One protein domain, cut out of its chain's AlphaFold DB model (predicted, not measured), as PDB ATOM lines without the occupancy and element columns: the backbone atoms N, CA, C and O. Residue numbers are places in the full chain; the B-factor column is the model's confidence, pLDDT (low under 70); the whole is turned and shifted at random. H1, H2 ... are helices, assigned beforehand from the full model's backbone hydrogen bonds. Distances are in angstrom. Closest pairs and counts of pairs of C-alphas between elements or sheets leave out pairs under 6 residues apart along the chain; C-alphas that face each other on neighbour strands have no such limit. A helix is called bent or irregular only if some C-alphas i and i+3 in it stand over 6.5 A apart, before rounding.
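AT A GLANCE: This is residues 257 to 325 and 345 to 412 of the 560 residues of the protein "Dnmt3b protein" of Symbiodinium sp. CCMP2456 (UniProt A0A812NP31). A long, slim bundle of four helices runs up and down, made of two helical hairpins, H1 with H2 and H3 with H4, set lengthwise together. H2 is the longest helix and runs almost the whole length of the rod, with H1 beside its first part and H4 along it; H3 packs closely on H4, and residues 319 to 325 of H2 stick out beyond the rest. The printed part has 137 residues with four named helices, H1 H2 H3 H4 in order along the chain, and no named strand: all helix. It is loose, with a radius of gyration of the C-alphas of 19.4 A and spans of 72 by 21 by 17 A.

IN THESE COORDINATES: H2, residues 278 to 325, is 69.8 A long, from C-alpha 278 at (122.582, 94.453, 116.164) to C-alpha 325 at (133.951, 126.944, 55.447). It is neither bent nor irregular, but only just: C-alphas 302 and 305 are 6.5 A apart. H4, residues 375 to 410, is 52.1 A long and ends at C-alpha 410 at (136.513, 112.483, 65.948). H3, residues 345 to 367, measures 32.6 A, and H1, residues 257 to 274, measures 25.8 A.

HOW THE PARTS SIT: H2 touches H1 with residues 280 to 292 alone, the closest C-alphas being those of Trp 271 and Ala 284 at 5.0 A; this hairpin runs opposite ways at a shallow tilt of 22 degrees. H2 and H4 touch and run the same way at a shallow tilt of 16 degrees, the closest C-alphas being those of Arg 307 and Ala 402 at 6.2 A. Residues 299 to 306 of H2 touch residues 348 to 355 of H3, with the C-alphas of Ala 303 and Ala 351 closest at 6.8 A; the two helices run opposite ways at a shallow tilt of 28 degrees. H3 and H4 touch as a hairpin, opposite ways at a shallow tilt of 18 degrees, with 43 pairs of C-alphas within 8 A; the closest are those of Gly 359 and Ala 389, 4.5 A apart. H1 and H3 touch and run the same way at a shallow tilt of 11 degrees, the closest C-alphas being those of Val 257 and Asp 354 at 6.3 A. H1 and H4 are apart. In H1, H3 and H4 every O i to N i+4 pair is within hydrogen-bond range; in H2 42 of 44 are.

THE WHOLE: The C-alphas farthest apart are those of Gly 276 and Arg 325, 72.0 A. Residues 326 to 344 are not printed, and C-alphas 325 and 345 are 26.7 A apart across the cut. The link from H1 to H2 is tight, and that from H3 to H4 is short. Mean pLDDT of the printed part is 84.1; residues 319 to 325 and 369 to 378 are under 70.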
ATOM      1  N   VAL A 257     140.240 100.657  90.656       84.31
ATOM      2  CA  VAL A 257     138.855 100.349  91.042       84.31
ATOM      3  C   VAL A 257     138.723  98.955  91.662       84.31
ATOM      4  O   VAL A 257     137.876  98.757  92.533       84.31
ATOM      5  N   ALA A 258     139.591  97.997  91.322       86.00
ATOM      6  CA  ALA A 258     139.584  96.685  91.966       86.00
ATOM      7  C   ALA A 258     139.870  96.781  93.475       86.00
ATOM      8  O   ALA A 258     139.271  96.057  94.271       86.00
ATOM      9  N   SER A 259     140.743  97.692  93.897       84.19
ATOM     10  CA  SER A 259     141.024  97.960  95.311       84.19
ATOM     11  C   SER A 259     139.820  98.573  96.030       84.19
ATOM     12  O   SER A 259     139.479  98.136  97.131       84.19
ATOM     13  N   ALA A 260     139.105  99.485  95.370       84.69
ATOM     14  CA  ALA A 260     137.815  99.997  95.836       84.69
ATOM     15  C   ALA A 260     136.770  98.880  96.018       84.69
ATOM     16  O   ALA A 260     136.139  98.774  97.071       84.69
ATOM     17  N   LEU A 261     136.621  98.002  95.022       88.31
ATOM     18  CA  LEU A 261     135.693  96.870  95.077       88.31
ATOM     19  C   LEU A 261     136.052  95.883  96.190       88.31
ATOM     20  O   LEU A 261     135.159  95.393  96.878       88.31
ATOM     21  N   ARG A 262     137.347  95.615  96.415       87.81
ATOM     22  CA  ARG A 262     137.805  94.792  97.545       87.81
ATOM     23  C   ARG A 262     137.405  95.408  98.882       87.81
ATOM     24  O   ARG A 262     136.914  94.684  99.743       87.81
ATOM     25  N   ARG A 263     137.559  96.725  99.049       85.25
ATOM     26  CA  ARG A 263     137.186  97.428 100.287       85.25
ATOM     27  C   ARG A 263     135.679  97.379 100.542       85.25
ATOM     28  O   ARG A 263     135.259  97.054 101.649       85.25
ATOM     29  N   LEU A 264     134.872  97.623  99.509       88.00
ATOM     30  CA  LEU A 264     133.414  97.485  99.585       88.00
ATOM     31  C   LEU A 264     132.999  96.039  99.896       88.00
ATOM     32  O   LEU A 264     132.127  95.807 100.731       88.00
ATOM     33  N   GLY A 265     133.666  95.062  99.277       86.94
ATOM     34  CA  GLY A 265     133.470  93.640  99.547       86.94
ATOM     35  C   GLY A 265     133.819  93.245 100.984       86.94
ATOM     36  O   GLY A 265     133.090  92.462 101.590       86.94
ATOM     37  N   ALA A 266     134.884  93.812 101.555       85.25
ATOM     38  CA  ALA A 266     135.269  93.589 102.946       85.25
ATOM     39  C   ALA A 266     134.230  94.160 103.926       85.25
ATOM     40  O   ALA A 266     133.802  93.450 104.833       85.25
ATOM     41  N   ALA A 267     133.747  95.390 103.702       85.44
ATOM     42  CA  ALA A 267     132.680  95.986 104.515       85.44
ATOM     43  C   ALA A 267     131.384  95.152 104.456       85.44
ATOM     44  O   ALA A 267     130.791  94.827 105.485       85.44
ATOM     45  N   ALA A 268     131.000  94.715 103.253       84.12
ATOM     46  CA  ALA A 268     129.886  93.797 103.025       84.12
ATOM     47  C   ALA A 268     130.068  92.442 103.746       84.12
ATOM     48  O   ALA A 268     129.112  91.884 104.291       84.12
ATOM     49  N   ALA A 269     131.288  91.901 103.774       84.38
ATOM     50  CA  ALA A 269     131.597  90.647 104.458       84.38
ATOM     51  C   ALA A 269     131.574  90.776 105.989       84.38
ATOM     52  O   ALA A 269     131.079  89.868 106.660       84.38
ATOM     53  N   LEU A 270     132.063  91.889 106.545       85.56
ATOM     54  CA  LEU A 270     132.020  92.155 107.988       85.56
ATOM     55  C   LEU A 270     130.591  92.289 108.487       85.56
ATOM     56  O   LEU A 270     130.223  91.638 109.460       85.56
ATOM     57  N   TRP A 271     129.765  93.028 107.751       83.12
ATOM     58  CA  TRP A 271     128.336  93.123 108.011       83.12
ATOM     59  C   TRP A 271     127.694  91.718 108.124       83.12
ATOM     60  O   TRP A 271     127.028  91.411 109.114       83.12
ATOM     61  N   ARG A 272     128.003  90.801 107.188       79.38
ATOM     62  CA  ARG A 272     127.527  89.400 107.225       79.38
ATOM     63  C   ARG A 272     128.031  88.640 108.439       79.38
ATOM     64  O   ARG A 272     127.276  87.890 109.061       79.38
ATOM     65  N   ARG A 273     129.311  88.804 108.761       85.31
ATOM     66  CA  ARG A 273     129.933  88.146 109.908       85.31
ATOM     67  C   ARG A 273     129.294  88.609 111.215       85.31
ATOM     68  O   ARG A 273     129.145  87.801 112.123       85.31
ATOM     69  N   TRP A 274     128.878  89.873 111.286       88.50
ATOM     70  CA  TRP A 274     128.354  90.528 112.485       88.50
ATOM     71  C   TRP A 274     126.844  90.434 112.668       88.50
ATOM     72  O   TRP A 274     126.355  90.859 113.707       88.50
ATOM     73  N   ARG A 275     126.123  89.769 111.756       80.12
ATOM     74  CA  ARG A 275     124.652  89.633 111.763       80.12
ATOM     75  C   ARG A 275     124.014  89.167 113.079       80.12
ATOM     76  O   ARG A 275     122.837  89.408 113.300       80.12
ATOM     77  N   GLY A 276     124.758  88.472 113.940       79.19
ATOM     78  CA  GLY A 276     124.285  88.068 115.271       79.19
ATOM     79  C   GLY A 276     124.277  89.201 116.305       79.19
ATOM     80  O   GLY A 276     123.869  88.977 117.440       79.19
ATOM     81  N   HIS A 277     124.743  90.395 115.933       86.75
ATOM     82  CA  HIS A 277     124.974  91.522 116.822       86.75
ATOM     83  C   HIS A 277     124.436  92.822 116.212       86.75
ATOM     84  O   HIS A 277     125.025  93.367 115.276       86.75
ATOM     85  N   ALA A 278     123.325  93.334 116.750       85.06
ATOM     86  CA  ALA A 278     122.582  94.453 116.164       85.06
ATOM     87  C   ALA A 278     123.444  95.713 115.959       85.06
ATOM     88  O   ALA A 278     123.586  96.161 114.825       85.06
ATOM     89  N   GLU A 279     124.103  96.221 117.008       86.56
ATOM     90  CA  GLU A 279     124.883  97.472 116.917       86.56
ATOM     91  C   GLU A 279     126.047  97.385 115.913       86.56
ATOM     92  O   GLU A 279     126.235  98.267 115.076       86.56
ATOM     93  N   ALA A 280     126.817  96.294 115.955       90.19
ATOM     94  CA  ALA A 280     127.904  96.034 115.016       90.19
ATOM     95  C   ALA A 280     127.393  95.933 113.567       90.19
ATOM     96  O   ALA A 280     127.982  96.504 112.649       90.19
ATOM     97  N   THR A 281     126.258  95.261 113.363       86.12
ATOM     98  CA  THR A 281     125.608  95.139 112.052       86.12
ATOM     99  C   THR A 281     125.156  96.500 111.517       86.12
ATOM    100  O   THR A 281     125.389  96.813 110.350       86.12
ATOM    101  N   GLU A 282     124.545  97.342 112.351       85.69
ATOM    102  CA  GLU A 282     124.123  98.695 111.970       85.69
ATOM    103  C   GLU A 282     125.310  99.577 111.576       85.69
ATOM    104  O   GLU A 282     125.281 100.234 110.532       85.69
ATOM    105  N   ARG A 283     126.396  99.535 112.352       90.00
ATOM    106  CA  ARG A 283     127.633 100.269 112.046       90.00
ATOM    107  C   ARG A 283     128.296  99.768 110.771       90.00
ATOM    108  O   ARG A 283     128.747 100.569 109.962       90.00
ATOM    109  N   ALA A 284     128.306  98.460 110.527       88.88
ATOM    110  CA  ALA A 284     128.847  97.930 109.282       88.88
ATOM    111  C   ALA A 284     128.020  98.330 108.054       88.88
ATOM    112  O   ALA A 284     128.584  98.590 106.989       88.88
ATOM    113  N   ALA A 285     126.700  98.465 108.207       85.44
ATOM    114  CA  ALA A 285     125.846  99.021 107.165       85.44
ATOM    115  C   ALA A 285     126.151 100.512 106.949       85.44
ATOM    116  O   ALA A 285     126.272 100.944 105.804       85.44
ATOM    117  N   SER A 286     126.334 101.279 108.032       88.31
ATOM    118  CA  SER A 286     126.746 102.691 107.997       88.31
ATOM    119  C   SER A 286     128.045 102.881 107.206       88.31
ATOM    120  O   SER A 286     128.067 103.664 106.256       88.31
ATOM    121  N   VAL A 287     129.081 102.084 107.502       91.81
ATOM    122  CA  VAL A 287     130.357 102.087 106.766       91.81
ATOM    123  C   VAL A 287     130.140 101.785 105.287       91.81
ATOM    124  O   VAL A 287     130.602 102.546 104.444       91.81
ATOM    125  N   LEU A 288     129.403 100.722 104.945       89.88
ATOM    126  CA  LEU A 288     129.155 100.362 103.546       89.88
ATOM    127  C   LEU A 288     128.456 101.497 102.778       89.88
ATOM    128  O   LEU A 288     128.865 101.833 101.666       89.88
ATOM    129  N   VAL A 289     127.434 102.115 103.373       89.56
ATOM    130  CA  VAL A 289     126.717 103.256 102.780       89.56
ATOM    131  C   VAL A 289     127.637 104.466 102.622       89.56
ATOM    132  O   VAL A 289     127.632 105.104 101.569       89.56
ATOM    133  N   ALA A 290     128.441 104.779 103.638       91.56
ATOM    134  CA  ALA A 290     129.389 105.885 103.596       91.56
ATOM    135  C   ALA A 290     130.452 105.676 102.504       91.56
ATOM    136  O   ALA A 290     130.695 106.585 101.708       91.56
ATOM    137  N   SER A 291     131.015 104.469 102.402       92.88
ATOM    138  CA  SER A 291     131.972 104.090 101.360       92.88
ATOM    139  C   SER A 291     131.361 104.210  99.959       92.88
ATOM    140  O   SER A 291     131.983 104.786  99.072       92.88
ATOM    141  N   LEU A 292     130.129 103.734  99.747       93.19
ATOM    142  CA  LEU A 292     129.440 103.859  98.454       93.19
ATOM    143  C   LEU A 292     129.131 105.316  98.089       93.19
ATOM    144  O   LEU A 292     129.283 105.711  96.932       93.19
ATOM    145  N   ASN A 293     128.738 106.132  99.067       93.38
ATOM    146  CA  ASN A 293     128.512 107.559  98.858       93.38
ATOM    147  C   ASN A 293     129.812 108.284  98.485       93.38
ATOM    148  O   ASN A 293     129.824 109.078  97.546       93.38
ATOM    149  N   ALA A 294     130.919 107.981  99.169       92.94
ATOM    150  CA  ALA A 294     132.233 108.511  98.821       92.94
ATOM    151  C   ALA A 294     132.646 108.107  97.395       92.94
ATOM    152  O   ALA A 294     133.016 108.973  96.605       92.94
ATOM    153  N   ALA A 295     132.473 106.833  97.030       92.19
ATOM    154  CA  ALA A 295     132.744 106.337  95.681       92.19
ATOM    155  C   ALA A 295     131.954 107.104  94.611       92.19
ATOM    156  O   ALA A 295     132.528 107.577  93.632       92.19
ATOM    157  N   LEU A 296     130.642 107.266  94.811       92.25
ATOM    158  CA  LEU A 296     129.772 107.976  93.874       92.25
ATOM    159  C   LEU A 296     130.149 109.458  93.755       92.25
ATOM    160  O   LEU A 296     130.173 110.002  92.653       92.25
ATOM    161  N   ARG A 297     130.447 110.125  94.876       92.12
ATOM    162  CA  ARG A 297     130.845 111.541  94.887       92.12
ATOM    163  C   ARG A 297     132.162 111.763  94.150       92.12
ATOM    164  O   ARG A 297     132.203 112.625  93.276       92.12
ATOM    165  N   SER A 298     133.193 110.977  94.451       91.12
ATOM    166  CA  SER A 298     134.503 111.115  93.808       91.12
ATOM    167  C   SER A 298     134.460 110.730  92.330       91.12
ATOM    168  O   SER A 298     135.016 111.440  91.496       91.12
ATOM    169  N   GLN A 299     133.698 109.694  91.960       89.31
ATOM    170  CA  GLN A 299     133.473 109.354  90.553       89.31
ATOM    171  C   GLN A 299     132.773 110.496  89.800       89.31
ATOM    172  O   GLN A 299     133.204 110.864  88.706       89.31
ATOM    173  N   ARG A 300     131.740 111.113  90.390       90.50
ATOM    174  CA  ARG A 300     131.054 112.274  89.796       90.50
ATOM    175  C   ARG A 300     131.984 113.471  89.656       90.50
ATOM    176  O   ARG A 300     131.953 114.143  88.622       90.50
ATOM    177  N   ALA A 301     132.801 113.736  90.674       87.81
ATOM    178  CA  ALA A 301     133.783 114.813  90.663       87.81
ATOM    179  C   ALA A 301     134.811 114.621  89.537       87.81
ATOM    180  O   ALA A 301     135.094 115.574  88.815       87.81
ATOM    181  N   ALA A 302     135.281 113.391  89.316       86.00
ATOM    182  CA  ALA A 302     136.210 113.047  88.241       86.00
ATOM    183  C   ALA A 302     135.567 113.065  86.842       86.00
ATOM    184  O   ALA A 302     136.155 113.551  85.875       86.00
ATOM    185  N   ALA A 303     134.328 112.581  86.719       86.88
ATOM    186  CA  ALA A 303     133.597 112.526  85.454       86.88
ATOM    187  C   ALA A 303     133.147 113.910  84.960       86.88
ATOM    188  O   ALA A 303     133.018 114.144  83.753       86.88
ATOM    189  N   GLN A 304     132.880 114.849  85.871       87.38
ATOM    190  CA  GLN A 304     132.292 116.140  85.524       87.38
ATOM    191  C   GLN A 304     133.188 117.016  84.621       87.38
ATOM    192  O   GLN A 304     132.672 117.508  83.610       87.38
ATOM    193  N   PRO A 305     134.495 117.197  84.897       82.94
ATOM    194  CA  PRO A 305     135.414 117.889  83.995       82.94
ATOM    195  C   PRO A 305     135.472 117.252  82.607       82.94
ATOM    196  O   PRO A 305     135.415 117.974  81.613       82.94
ATOM    197  N   LEU A 306     135.490 115.915  82.527       84.81
ATOM    198  CA  LEU A 306     135.507 115.193  81.252       84.81
ATOM    199  C   LEU A 306     134.267 115.542  80.422       84.81
ATOM    200  O   LEU A 306     134.379 115.952  79.269       84.81
ATOM    201  N   ARG A 307     133.070 115.484  81.020       85.38
ATOM    202  CA  ARG A 307     131.817 115.863  80.338       85.38
ATOM    203  C   ARG A 307     131.837 117.312  79.846       85.38
ATOM    204  O   ARG A 307     131.382 117.595  78.734       85.38
ATOM    205  N   GLN A 308     132.364 118.238  80.644       85.81
ATOM    206  CA  GLN A 308     132.487 119.645  80.252       85.81
ATOM    207  C   GLN A 308     133.474 119.831  79.094       85.81
ATOM    208  O   GLN A 308     133.183 120.575  78.151       85.81
ATOM    209  N   GLU A 309     134.600 119.121  79.122       83.88
ATOM    210  CA  GLU A 309     135.591 119.119  78.051       83.88
ATOM    211  C   GLU A 309     134.987 118.598  76.744       83.88
ATOM    212  O   GLU A 309     135.111 119.262  75.714       83.88
ATOM    213  N   VAL A 310     134.222 117.502  76.786       85.69
ATOM    214  CA  VAL A 310     133.474 116.983  75.628       85.69
ATOM    215  C   VAL A 310     132.543 118.044  75.044       85.69
ATOM    216  O   VAL A 310     132.555 118.300  73.836       85.69
ATOM    217  N   GLN A 311     131.751 118.720  75.880       86.00
ATOM    218  CA  GLN A 311     130.843 119.770  75.410       86.00
ATOM    219  C   GLN A 311     131.601 120.932  74.750       86.00
ATOM    220  O   GLN A 311     131.192 121.428  73.691       86.00
ATOM    221  N   MET A 312     132.713 121.366  75.346       82.31
ATOM    222  CA  MET A 312     133.563 122.431  74.809       82.31
ATOM    223  C   MET A 312     134.252 122.013  73.510       82.31
ATOM    224  O   MET A 312     134.272 122.789  72.547       82.31
ATOM    225  N   PHE A 313     134.734 120.777  73.434       81.31
ATOM    226  CA  PHE A 313     135.335 120.182  72.248       81.31
ATOM    227  C   PHE A 313     134.345 120.145  71.081       81.31
ATOM    228  O   PHE A 313     134.631 120.667  69.998       81.31
ATOM    229  N   ILE A 314     133.127 119.644  71.312       81.94
ATOM    230  CA  ILE A 314     132.060 119.588  70.304       81.94
ATOM    231  C   ILE A 314     131.708 120.996  69.809       81.94
ATOM    232  O   ILE A 314     131.606 121.227  68.599       81.94
ATOM    233  N   ARG A 315     131.543 121.964  70.720       82.31
ATOM    234  CA  ARG A 315     131.250 123.367  70.369       82.31
ATOM    235  C   ARG A 315     132.372 123.978  69.533       82.31
ATOM    236  O   ARG A 315     132.101 124.588  68.495       82.31
ATOM    237  N   THR A 316     133.622 123.780  69.940       77.12
ATOM    238  CA  THR A 316     134.806 124.319  69.257       77.12
ATOM    239  C   THR A 316     134.975 123.702  67.876       77.12
ATOM    240  O   THR A 316     135.202 124.422  66.904       77.12
ATOM    241  N   ARG A 317     134.775 122.391  67.734       74.94
ATOM    242  CA  ARG A 317     134.865 121.693  66.446       74.94
ATOM    243  C   ARG A 317     133.730 122.084  65.499       74.94
ATOM    244  O   ARG A 317     133.987 122.292  64.314       74.94
ATOM    245  N   LYS A 318     132.505 122.290  65.998       74.25
ATOM    246  CA  LYS A 318     131.394 122.865  65.210       74.25
ATOM    247  C   LYS A 318     131.723 124.281  64.726       74.25
ATOM    248  O   LYS A 318     131.577 124.556  63.534       74.25
ATOM    249  N   ARG A 319     132.246 125.145  65.606       69.50
ATOM    250  CA  ARG A 319     132.709 126.498  65.246       69.50
ATOM    251  C   ARG A 319     133.834 126.454  64.223       69.50
ATOM    252  O   ARG A 319     133.721 127.123  63.209       69.50
ATOM    253  N   ARG A 320     134.859 125.618  64.410       65.62
ATOM    254  CA  ARG A 320     135.964 125.437  63.453       65.62
ATOM    255  C   ARG A 320     135.501 124.858  62.119       65.62
ATOM    256  O   ARG A 320     136.068 125.228  61.107       65.62
ATOM    257  N   ARG A 321     134.481 123.994  62.063       63.62
ATOM    258  CA  ARG A 321     133.899 123.519  60.789       63.62
ATOM    259  C   ARG A 321     133.126 124.626  60.067       63.62
ATOM    260  O   ARG A 321     133.261 124.756  58.855       63.62
ATOM    261  N   SER A 322     132.360 125.436  60.800       61.09
ATOM    262  CA  SER A 322     131.689 126.619  60.242       61.09
ATOM    263  C   SER A 322     132.709 127.650  59.766       61.09
ATOM    264  O   SER A 322     132.628 128.131  58.644       61.09
ATOM    265  N   PHE A 323     133.718 127.916  60.595       59.03
ATOM    266  CA  PHE A 323     134.778 128.868  60.324       59.03
ATOM    267  C   PHE A 323     135.708 128.369  59.229       59.03
ATOM    268  O   PHE A 323     136.024 129.163  58.381       59.03
ATOM    269  N   ARG A 324     136.070 127.082  59.128       57.06
ATOM    270  CA  ARG A 324     136.825 126.537  57.979       57.06
ATOM    271  C   ARG A 324     136.056 126.644  56.669       57.06
ATOM    272  O   ARG A 324     136.706 126.785  55.650       57.06
ATOM    273  N   ARG A 325     134.717 126.611  56.663       57.12
ATOM    274  CA  ARG A 325     133.951 126.944  55.447       57.12
ATOM    275  C   ARG A 325     134.087 128.423  55.099       57.12
ATOM    276  O   ARG A 325     134.351 128.733  53.955       57.12
ATOM    277  N   GLU A 345     139.151 109.558  74.292       85.12
ATOM    278  CA  GLU A 345     138.134 108.493  74.324       85.12
ATOM    279  C   GLU A 345     138.500 107.396  75.337       85.12
ATOM    280  O   GLU A 345     137.613 106.847  75.987       85.12
ATOM    281  N   GLU A 346     139.794 107.128  75.542       85.19
ATOM    282  CA  GLU A 346     140.285 106.121  76.491       85.19
ATOM    283  C   GLU A 346     139.957 106.490  77.943       85.19
ATOM    284  O   GLU A 346     139.525 105.637  78.715       85.19
ATOM    285  N   VAL A 347     140.089 107.771  78.306       85.56
ATOM    286  CA  VAL A 347     139.811 108.256  79.671       85.56
ATOM    287  C   VAL A 347     138.313 108.196  79.974       85.56
ATOM    288  O   VAL A 347     137.911 107.741  81.044       85.56
ATOM    289  N   LEU A 348     137.469 108.595  79.017       87.62
ATOM    290  CA  LEU A 348     136.011 108.464  79.133       87.62
ATOM    291  C   LEU A 348     135.578 107.002  79.230       87.62
ATOM    292  O   LEU A 348     134.669 106.668  79.989       87.62
ATOM    293  N   HIS A 349     136.227 106.134  78.460       87.56
ATOM    294  CA  HIS A 349     135.957 104.711  78.480       87.56
ATOM    295  C   HIS A 349     136.341 104.071  79.821       87.56
ATOM    296  O   HIS A 349     135.544 103.302  80.357       87.56
ATOM    297  N   GLN A 350     137.490 104.424  80.402       87.00
ATOM    298  CA  GLN A 350     137.870 103.949  81.736       87.00
ATOM    299  C   GLN A 350     136.873 104.424  82.802       87.00
ATOM    300  O   GLN A 350     136.329 103.604  83.536       87.00
ATOM    301  N   ALA A 351     136.526 105.715  82.815       88.25
ATOM    302  CA  ALA A 351     135.545 106.257  83.760       88.25
ATOM    303  C   ALA A 351     134.163 105.581  83.638       88.25
ATOM    304  O   ALA A 351     133.464 105.375  84.635       88.25
ATOM    305  N   LEU A 352     133.763 105.219  82.413       90.44
ATOM    306  CA  LEU A 352     132.549 104.449  82.147       90.44
ATOM    307  C   LEU A 352     132.642 103.028  82.721       90.44
ATOM    308  O   LEU A 352     131.690 102.566  83.351       90.44
ATOM    309  N   GLN A 353     133.766 102.334  82.517       88.94
ATOM    310  CA  GLN A 353     133.995 100.993  83.068       88.94
ATOM    311  C   GLN A 353     133.943 100.991  84.595       88.94
ATOM    312  O   GLN A 353     133.288 100.131  85.183       88.94
ATOM    313  N   ASP A 354     134.571 101.976  85.225       89.31
ATOM    314  CA  ASP A 354     134.617 102.121  86.676       89.31
ATOM    315  C   ASP A 354     133.206 102.270  87.267       89.31
ATOM    316  O   ASP A 354     132.820 101.551  88.194       89.31
ATOM    317  N   ALA A 355     132.384 103.138  86.667       91.44
ATOM    318  CA  ALA A 355     130.987 103.323  87.057       91.44
ATOM    319  C   ALA A 355     130.153 102.043  86.869       91.44
ATOM    320  O   ALA A 355     129.328 101.698  87.718       91.44
ATOM    321  N   VAL A 356     130.394 101.304  85.779       90.81
ATOM    322  CA  VAL A 356     129.747 100.011  85.519       90.81
ATOM    323  C   VAL A 356     130.097  98.989  86.599       90.81
ATOM    324  O   VAL A 356     129.201  98.298  87.093       90.81
ATOM    325  N   GLN A 357     131.370  98.886  86.978       90.88
ATOM    326  CA  GLN A 357     131.829  97.937  87.991       90.88
ATOM    327  C   GLN A 357     131.226  98.245  89.368       90.88
ATOM    328  O   GLN A 357     130.708  97.337  90.021       90.88
ATOM    329  N   LEU A 358     131.202  99.518  89.775       91.81
ATOM    330  CA  LEU A 358     130.583  99.954  91.033       91.81
ATOM    331  C   LEU A 358     129.066  99.710  91.052       91.81
ATOM    332  O   LEU A 358     128.531  99.171  92.024       91.81
ATOM    333  N   GLY A 359     128.366 100.023  89.957       91.38
ATOM    334  CA  GLY A 359     126.939  99.716  89.821       91.38
ATOM    335  C   GLY A 359     126.657  98.211  89.851       91.38
ATOM    336  O   GLY A 359     125.691  97.767  90.472       91.38
ATOM    337  N   SER A 360     127.526  97.402  89.235       90.56
ATOM    338  CA  SER A 360     127.419  95.941  89.270       90.56
ATOM    339  C   SER A 360     127.621  95.384  90.672       90.56
ATOM    340  O   SER A 360     126.870  94.497  91.065       90.56
ATOM    341  N   PHE A 361     128.586  95.907  91.433       91.31
ATOM    342  CA  PHE A 361     128.770  95.535  92.833       91.31
ATOM    343  C   PHE A 361     127.490  95.775  93.638       91.31
ATOM    344  O   PHE A 361     127.035  94.869  94.331       91.31
ATOM    345  N   CYS A 362     126.867  96.948  93.488       91.81
ATOM    346  CA  CYS A 362     125.638  97.289  94.205       91.81
ATOM    347  C   CYS A 362     124.490  96.320  93.881       91.81
ATOM    348  O   CYS A 362     123.817  95.842  94.792       91.81
ATOM    349  N   ARG A 363     124.293  95.979  92.597       90.31
ATOM    350  CA  ARG A 363     123.270  95.002  92.177       90.31
ATOM    351  C   ARG A 363     123.546  93.607  92.722       90.31
ATOM    352  O   ARG A 363     122.631  92.975  93.240       90.31
ATOM    353  N   SER A 364     124.789  93.138  92.627       88.62
ATOM    354  CA  SER A 364     125.174  91.821  93.140       88.62
ATOM    355  C   SER A 364     124.983  91.739  94.653       88.62
ATOM    356  O   SER A 364     124.372  90.791  95.133       88.62
ATOM    357  N   ALA A 365     125.421  92.759  95.396       84.44
ATOM    358  CA  ALA A 365     125.256  92.824  96.845       84.44
ATOM    359  C   ALA A 365     123.777  92.895  97.271       84.44
ATOM    360  O   ALA A 365     123.405  92.316  98.286       84.44
ATOM    361  N   ALA A 366     122.918  93.565  96.492       83.75
ATOM    362  CA  ALA A 366     121.479  93.628  96.755       83.75
ATOM    363  C   ALA A 366     120.743  92.309  96.449       83.75
ATOM    364  O   ALA A 366     119.726  92.018  97.076       83.75
ATOM    365  N   ALA A 367     121.230  91.532  95.477       80.56
ATOM    366  CA  ALA A 367     120.576  90.317  94.991       80.56
ATOM    367  C   ALA A 367     120.915  89.050  95.798       80.56
ATOM    368  O   ALA A 367     120.263  88.025  95.596       80.56
ATOM    369  N   GLU A 368     121.915  89.083  96.683       73.12
ATOM    370  CA  GLU A 368     122.298  87.920  97.490       73.12
ATOM    371  C   GLU A 368     121.201  87.559  98.523       73.12
ATOM    372  O   GLU A 368     120.918  88.341  99.438       73.12
ATOM    373  N   PRO A 369     120.573  86.367  98.424       59.69
ATOM    374  CA  PRO A 369     119.555  85.942  99.377       59.69
ATOM    375  C   PRO A 369     120.168  85.607 100.742       59.69
ATOM    376  O   PRO A 369     121.219  84.977 100.829       59.69
ATOM    377  N   GLY A 370     119.481  85.990 101.825       58.28
ATOM    378  CA  GLY A 370     119.933  85.716 103.195       58.28
ATOM    379  C   GLY A 370     121.122  86.567 103.642       58.28
ATOM    380  O   GLY A 370     121.755  86.242 104.649       58.28
ATOM    381  N   PHE A 371     121.418  87.641 102.901       53.91
ATOM    382  CA  PHE A 371     122.445  88.591 103.283       53.91
ATOM    383  C   PHE A 371     122.074  89.204 104.636       53.91
ATOM    384  O   PHE A 371     122.870  89.056 105.547       53.91
ATOM    385  N   TRP A 372     120.861  89.737 104.854       56.88
ATOM    386  CA  TRP A 372     120.631  90.612 106.012       56.88
ATOM    387  C   TRP A 372     120.011  90.015 107.301       56.88
ATOM    388  O   TRP A 372     119.288  89.025 107.265       56.88
ATOM    389  N   ALA A 373     120.353  90.602 108.463       51.69
ATOM    390  CA  ALA A 373     120.183  90.030 109.813       51.69
ATOM    391  C   ALA A 373     118.757  90.100 110.399       51.69
ATOM    392  O   ALA A 373     118.356  89.215 111.152       51.69
ATOM    393  N   SER A 374     117.996  91.146 110.068       62.22
ATOM    394  CA  SER A 374     116.585  91.329 110.438       62.22
ATOM    395  C   SER A 374     115.792  91.678 109.180       62.22
ATOM    396  O   SER A 374     116.328  92.369 108.314       62.22
ATOM    397  N   GLU A 375     114.536  91.245 109.042       65.56
ATOM    398  CA  GLU A 375     113.736  91.520 107.829       65.56
ATOM    399  C   GLU A 375     113.650  93.022 107.493       65.56
ATOM    400  O   GLU A 375     113.701  93.403 106.323       65.56
ATOM    401  N   THR A 376     113.607  93.890 108.505       65.81
ATOM    402  CA  THR A 376     113.526  95.347 108.335       65.81
ATOM    403  C   THR A 376     114.854  95.971 107.904       65.81
ATOM    404  O   THR A 376     114.885  96.723 106.929       65.81
ATOM    405  N   THR A 377     115.971  95.627 108.555       64.50
ATOM    406  CA  THR A 377     117.309  96.096 108.146       64.50
ATOM    407  C   THR A 377     117.689  95.520 106.775       64.50
ATOM    408  O   THR A 377     118.338  96.200 105.985       64.50
ATOM    409  N   THR A 378     117.204  94.312 106.449       67.06
ATOM    410  CA  THR A 378     117.308  93.699 105.113       67.06
ATOM    411  C   THR A 378     116.694  94.577 104.046       67.06
ATOM    412  O   THR A 378     117.377  94.958 103.096       67.06
ATOM    413  N   ALA A 379     115.411  94.896 104.201       72.56
ATOM    414  CA  ALA A 379     114.674  95.648 103.200       72.56
ATOM    415  C   ALA A 379     115.327  97.013 102.947       72.56
ATOM    416  O   ALA A 379     115.564  97.377 101.796       72.56
ATOM    417  N   MET A 380     115.717  97.712 104.018       73.19
ATOM    418  CA  MET A 380     116.328  99.035 103.922       73.19
ATOM    419  C   MET A 380     117.704  99.001 103.243       73.19
ATOM    420  O   MET A 380     117.986  99.820 102.372       73.19
ATOM    421  N   CYS A 381     118.577  98.050 103.584       75.38
ATOM    422  CA  CYS A 381     119.893  97.958 102.953       75.38
ATOM    423  C   CYS A 381     119.816  97.528 101.479       75.38
ATOM    424  O   CYS A 381     120.560  98.059 100.652       75.38
ATOM    425  N   VAL A 382     118.892  96.625 101.125       82.75
ATOM    426  CA  VAL A 382     118.610  96.266  99.724       82.75
ATOM    427  C   VAL A 382     118.112  97.480  98.944       82.75
ATOM    428  O   VAL A 382     118.563  97.711  97.821       82.75
ATOM    429  N   GLU A 383     117.223  98.284  99.526       86.44
ATOM    430  CA  GLU A 383     116.718  99.514  98.912       86.44
ATOM    431  C   GLU A 383     117.833 100.545  98.696       86.44
ATOM    432  O   GLU A 383     117.951 101.114  97.607       86.44
ATOM    433  N   VAL A 384     118.704 100.739  99.689       87.62
ATOM    434  CA  VAL A 384     119.854 101.647  99.590       87.62
ATOM    435  C   VAL A 384     120.828 101.187  98.503       87.62
ATOM    436  O   VAL A 384     121.200 101.983  97.641       87.62
ATOM    437  N   LEU A 385     121.202  99.904  98.471       90.12
ATOM    438  CA  LEU A 385     122.074  99.359  97.422       90.12
ATOM    439  C   LEU A 385     121.435  99.455  96.034       90.12
ATOM    440  O   LEU A 385     122.108  99.815  95.070       90.12
ATOM    441  N   SER A 386     120.133  99.195  95.932       90.62
ATOM    442  CA  SER A 386     119.379  99.362  94.685       90.62
ATOM    443  C   SER A 386     119.356 100.824  94.230       90.62
ATOM    444  O   SER A 386     119.440 101.106  93.034       90.62
ATOM    445  N   SER A 387     119.294 101.768  95.168       92.31
ATOM    446  CA  SER A 387     119.355 103.204  94.883       92.31
ATOM    447  C   SER A 387     120.744 103.629  94.404       92.31
ATOM    448  O   SER A 387     120.850 104.341  93.407       92.31
ATOM    449  N   PHE A 388     121.819 103.124  95.022       93.94
ATOM    450  CA  PHE A 388     123.182 103.337  94.524       93.94
ATOM    451  C   PHE A 388     123.402 102.711  93.147       93.94
ATOM    452  O   PHE A 388     123.990 103.353  92.279       93.94
ATOM    453  N   ALA A 389     122.886 101.503  92.903       92.88
ATOM    454  CA  ALA A 389     122.941 100.870  91.589       92.88
ATOM    455  C   ALA A 389     122.310 101.764  90.509       92.88
ATOM    456  O   ALA A 389     122.945 102.024  89.488       92.88
ATOM    457  N   LYS A 390     121.113 102.307  90.769       91.94
ATOM    458  CA  LYS A 390     120.442 103.264  89.872       91.94
ATOM    459  C   LYS A 390     121.239 104.559  89.690       91.94
ATOM    460  O   LYS A 390     121.323 105.078  88.579       91.94
ATOM    461  N   ALA A 391     121.854 105.078  90.753       93.38
ATOM    462  CA  ALA A 391     122.687 106.275  90.667       93.38
ATOM    463  C   ALA A 391     123.911 106.056  89.759       93.38
ATOM    464  O   ALA A 391     124.187 106.887  88.894       93.38
ATOM    465  N   PHE A 392     124.592 104.914  89.886       93.62
ATOM    466  CA  PHE A 392     125.680 104.543  88.979       93.62
ATOM    467  C   PHE A 392     125.184 104.283  87.550       93.62
ATOM    468  O   PHE A 392     125.858 104.678  86.607       93.62
ATOM    469  N   GLU A 393     123.998 103.700  87.353       91.44
ATOM    470  CA  GLU A 393     123.391 103.538  86.019       91.44
ATOM    471  C   GLU A 393     123.133 104.884  85.321       91.44
ATOM    472  O   GLU A 393     123.352 105.012  84.110       91.44
ATOM    473  N   SER A 394     122.728 105.905  86.079       91.56
ATOM    474  CA  SER A 394     122.598 107.273  85.571       91.56
ATOM    475  C   SER A 394     123.951 107.850  85.136       91.56
ATOM    476  O   SER A 394     124.055 108.427  84.051       91.56
ATOM    477  N   GLU A 395     125.010 107.671  85.935       92.12
ATOM    478  CA  GLU A 395     126.356 108.137  85.557       92.12
ATOM    479  C   GLU A 395     126.901 107.396  84.335       92.12
ATOM    480  O   GLU A 395     127.451 108.019  83.427       92.12
ATOM    481  N   VAL A 396     126.687 106.083  84.265       92.44
ATOM    482  CA  VAL A 396     127.038 105.238  83.118       92.44
ATOM    483  C   VAL A 396     126.357 105.737  81.845       92.44
ATOM    484  O   VAL A 396     127.008 105.868  80.811       92.44
ATOM    485  N   SER A 397     125.065 106.062  81.911       90.94
ATOM    486  CA  SER A 397     124.318 106.595  80.764       90.94
ATOM    487  C   SER A 397     124.898 107.934  80.296       90.94
ATOM    488  O   SER A 397     125.176 108.114  79.111       90.94
ATOM    489  N   SER A 398     125.184 108.841  81.233       91.56
ATOM    490  CA  SER A 398     125.777 110.149  80.933       91.56
ATOM    491  C   SER A 398     127.187 110.048  80.328       91.56
ATOM    492  O   SER A 398     127.514 110.759  79.373       91.56
ATOM    493  N   LEU A 399     128.032 109.156  80.852       92.38
ATOM    494  CA  LEU A 399     129.381 108.916  80.333       92.38
ATOM    495  C   LEU A 399     129.358 108.241  78.957       92.38
ATOM    496  O   LEU A 399     130.146 108.610  78.086       92.38
ATOM    497  N   ALA A 400     128.429 107.312  78.726       93.00
ATOM    498  CA  ALA A 400     128.237 106.682  77.425       93.00
ATOM    499  C   ALA A 400     127.827 107.700  76.349       93.00
ATOM    500  O   ALA A 400     128.377 107.688  75.247       93.00
ATOM    501  N   GLU A 401     126.922 108.630  76.667       92.38
ATOM    502  CA  GLU A 401     126.559 109.735  75.771       92.38
ATOM    503  C   GLU A 401     127.753 110.633  75.434       92.38
ATOM    504  O   GLU A 401     127.940 111.012  74.272       92.38
ATOM    505  N   ALA A 402     128.578 110.962  76.432       91.62
ATOM    506  CA  ALA A 402     129.784 111.756  76.235       91.62
ATOM    507  C   ALA A 402     130.783 111.029  75.319       91.62
ATOM    508  O   ALA A 402     131.234 111.612  74.331       91.62
ATOM    509  N   LEU A 403     131.059 109.750  75.588       92.62
ATOM    510  CA  LEU A 403     131.962 108.912  74.798       92.62
ATOM    511  C   LEU A 403     131.498 108.792  73.338       92.62
ATOM    512  O   LEU A 403     132.259 109.093  72.419       92.62
ATOM    513  N   VAL A 404     130.225 108.450  73.115       93.00
ATOM    514  CA  VAL A 404     129.618 108.381  71.773       93.00
ATOM    515  C   VAL A 404     129.711 109.731  71.054       93.00
ATOM    516  O   VAL A 404     130.018 109.791  69.862       93.00
ATOM    517  N   SER A 405     129.491 110.839  71.763       91.44
ATOM    518  CA  SER A 405     129.551 112.181  71.173       91.44
ATOM    519  C   SER A 405     130.969 112.599  70.771       91.44
ATOM    520  O   SER A 405     131.147 113.245  69.728       91.44
ATOM    521  N   VAL A 406     131.983 112.237  71.564       90.25
ATOM    522  CA  VAL A 406     133.399 112.425  71.208       90.25
ATOM    523  C   VAL A 406     133.741 111.589  69.988       90.25
ATOM    524  O   VAL A 406     134.225 112.152  69.001       90.25
ATOM    525  N   HIS A 407     133.380 110.305  69.999       90.69
ATOM    526  CA  HIS A 407     133.641 109.396  68.892       90.69
ATOM    527  C   HIS A 407     133.032 109.908  67.582       90.69
ATOM    528  O   HIS A 407     133.733 110.069  66.583       90.69
ATOM    529  N   ALA A 408     131.757 110.314  67.588       90.12
ATOM    530  CA  ALA A 408     131.115 110.917  66.415       90.12
ATOM    531  C   ALA A 408     131.786 112.213  65.946       90.12
ATOM    532  O   ALA A 408     131.725 112.590  64.772       90.12
ATOM    533  N   THR A 409     132.408 112.945  66.864       87.12
ATOM    534  CA  THR A 409     133.101 114.185  66.536       87.12
ATOM    535  C   THR A 409     134.456 113.895  65.888       87.12
ATOM    536  O   THR A 409     134.781 114.530  64.871       87.12
ATOM    537  N   ASN A 410     135.206 112.933  66.425       85.81
ATOM    538  CA  ASN A 410     136.513 112.483  65.948       85.81
ATOM    539  C   ASN A 410     136.413 111.726  64.624       85.81
ATOM    540  O   ASN A 410     137.008 112.170  63.640       85.81
ATOM    541  N   HIS A 411     135.559 110.707  64.580       86.88
ATOM    542  CA  HIS A 411     135.361 109.748  63.490       86.88
ATOM    543  C   HIS A 411     134.089 110.031  62.683       86.88
ATOM    544  O   HIS A 411     133.427 109.137  62.164       86.88
ATOM    545  N   GLY A 412     133.720 111.309  62.567       82.50
ATOM    546  CA  GLY A 412     132.436 111.715  61.990       82.50
ATOM    547  C   GLY A 412     132.190 111.294  60.539       82.50
ATOM    548  O   GLY A 412     131.042 111.353  60.114       82.50
TER     549      GLY A 412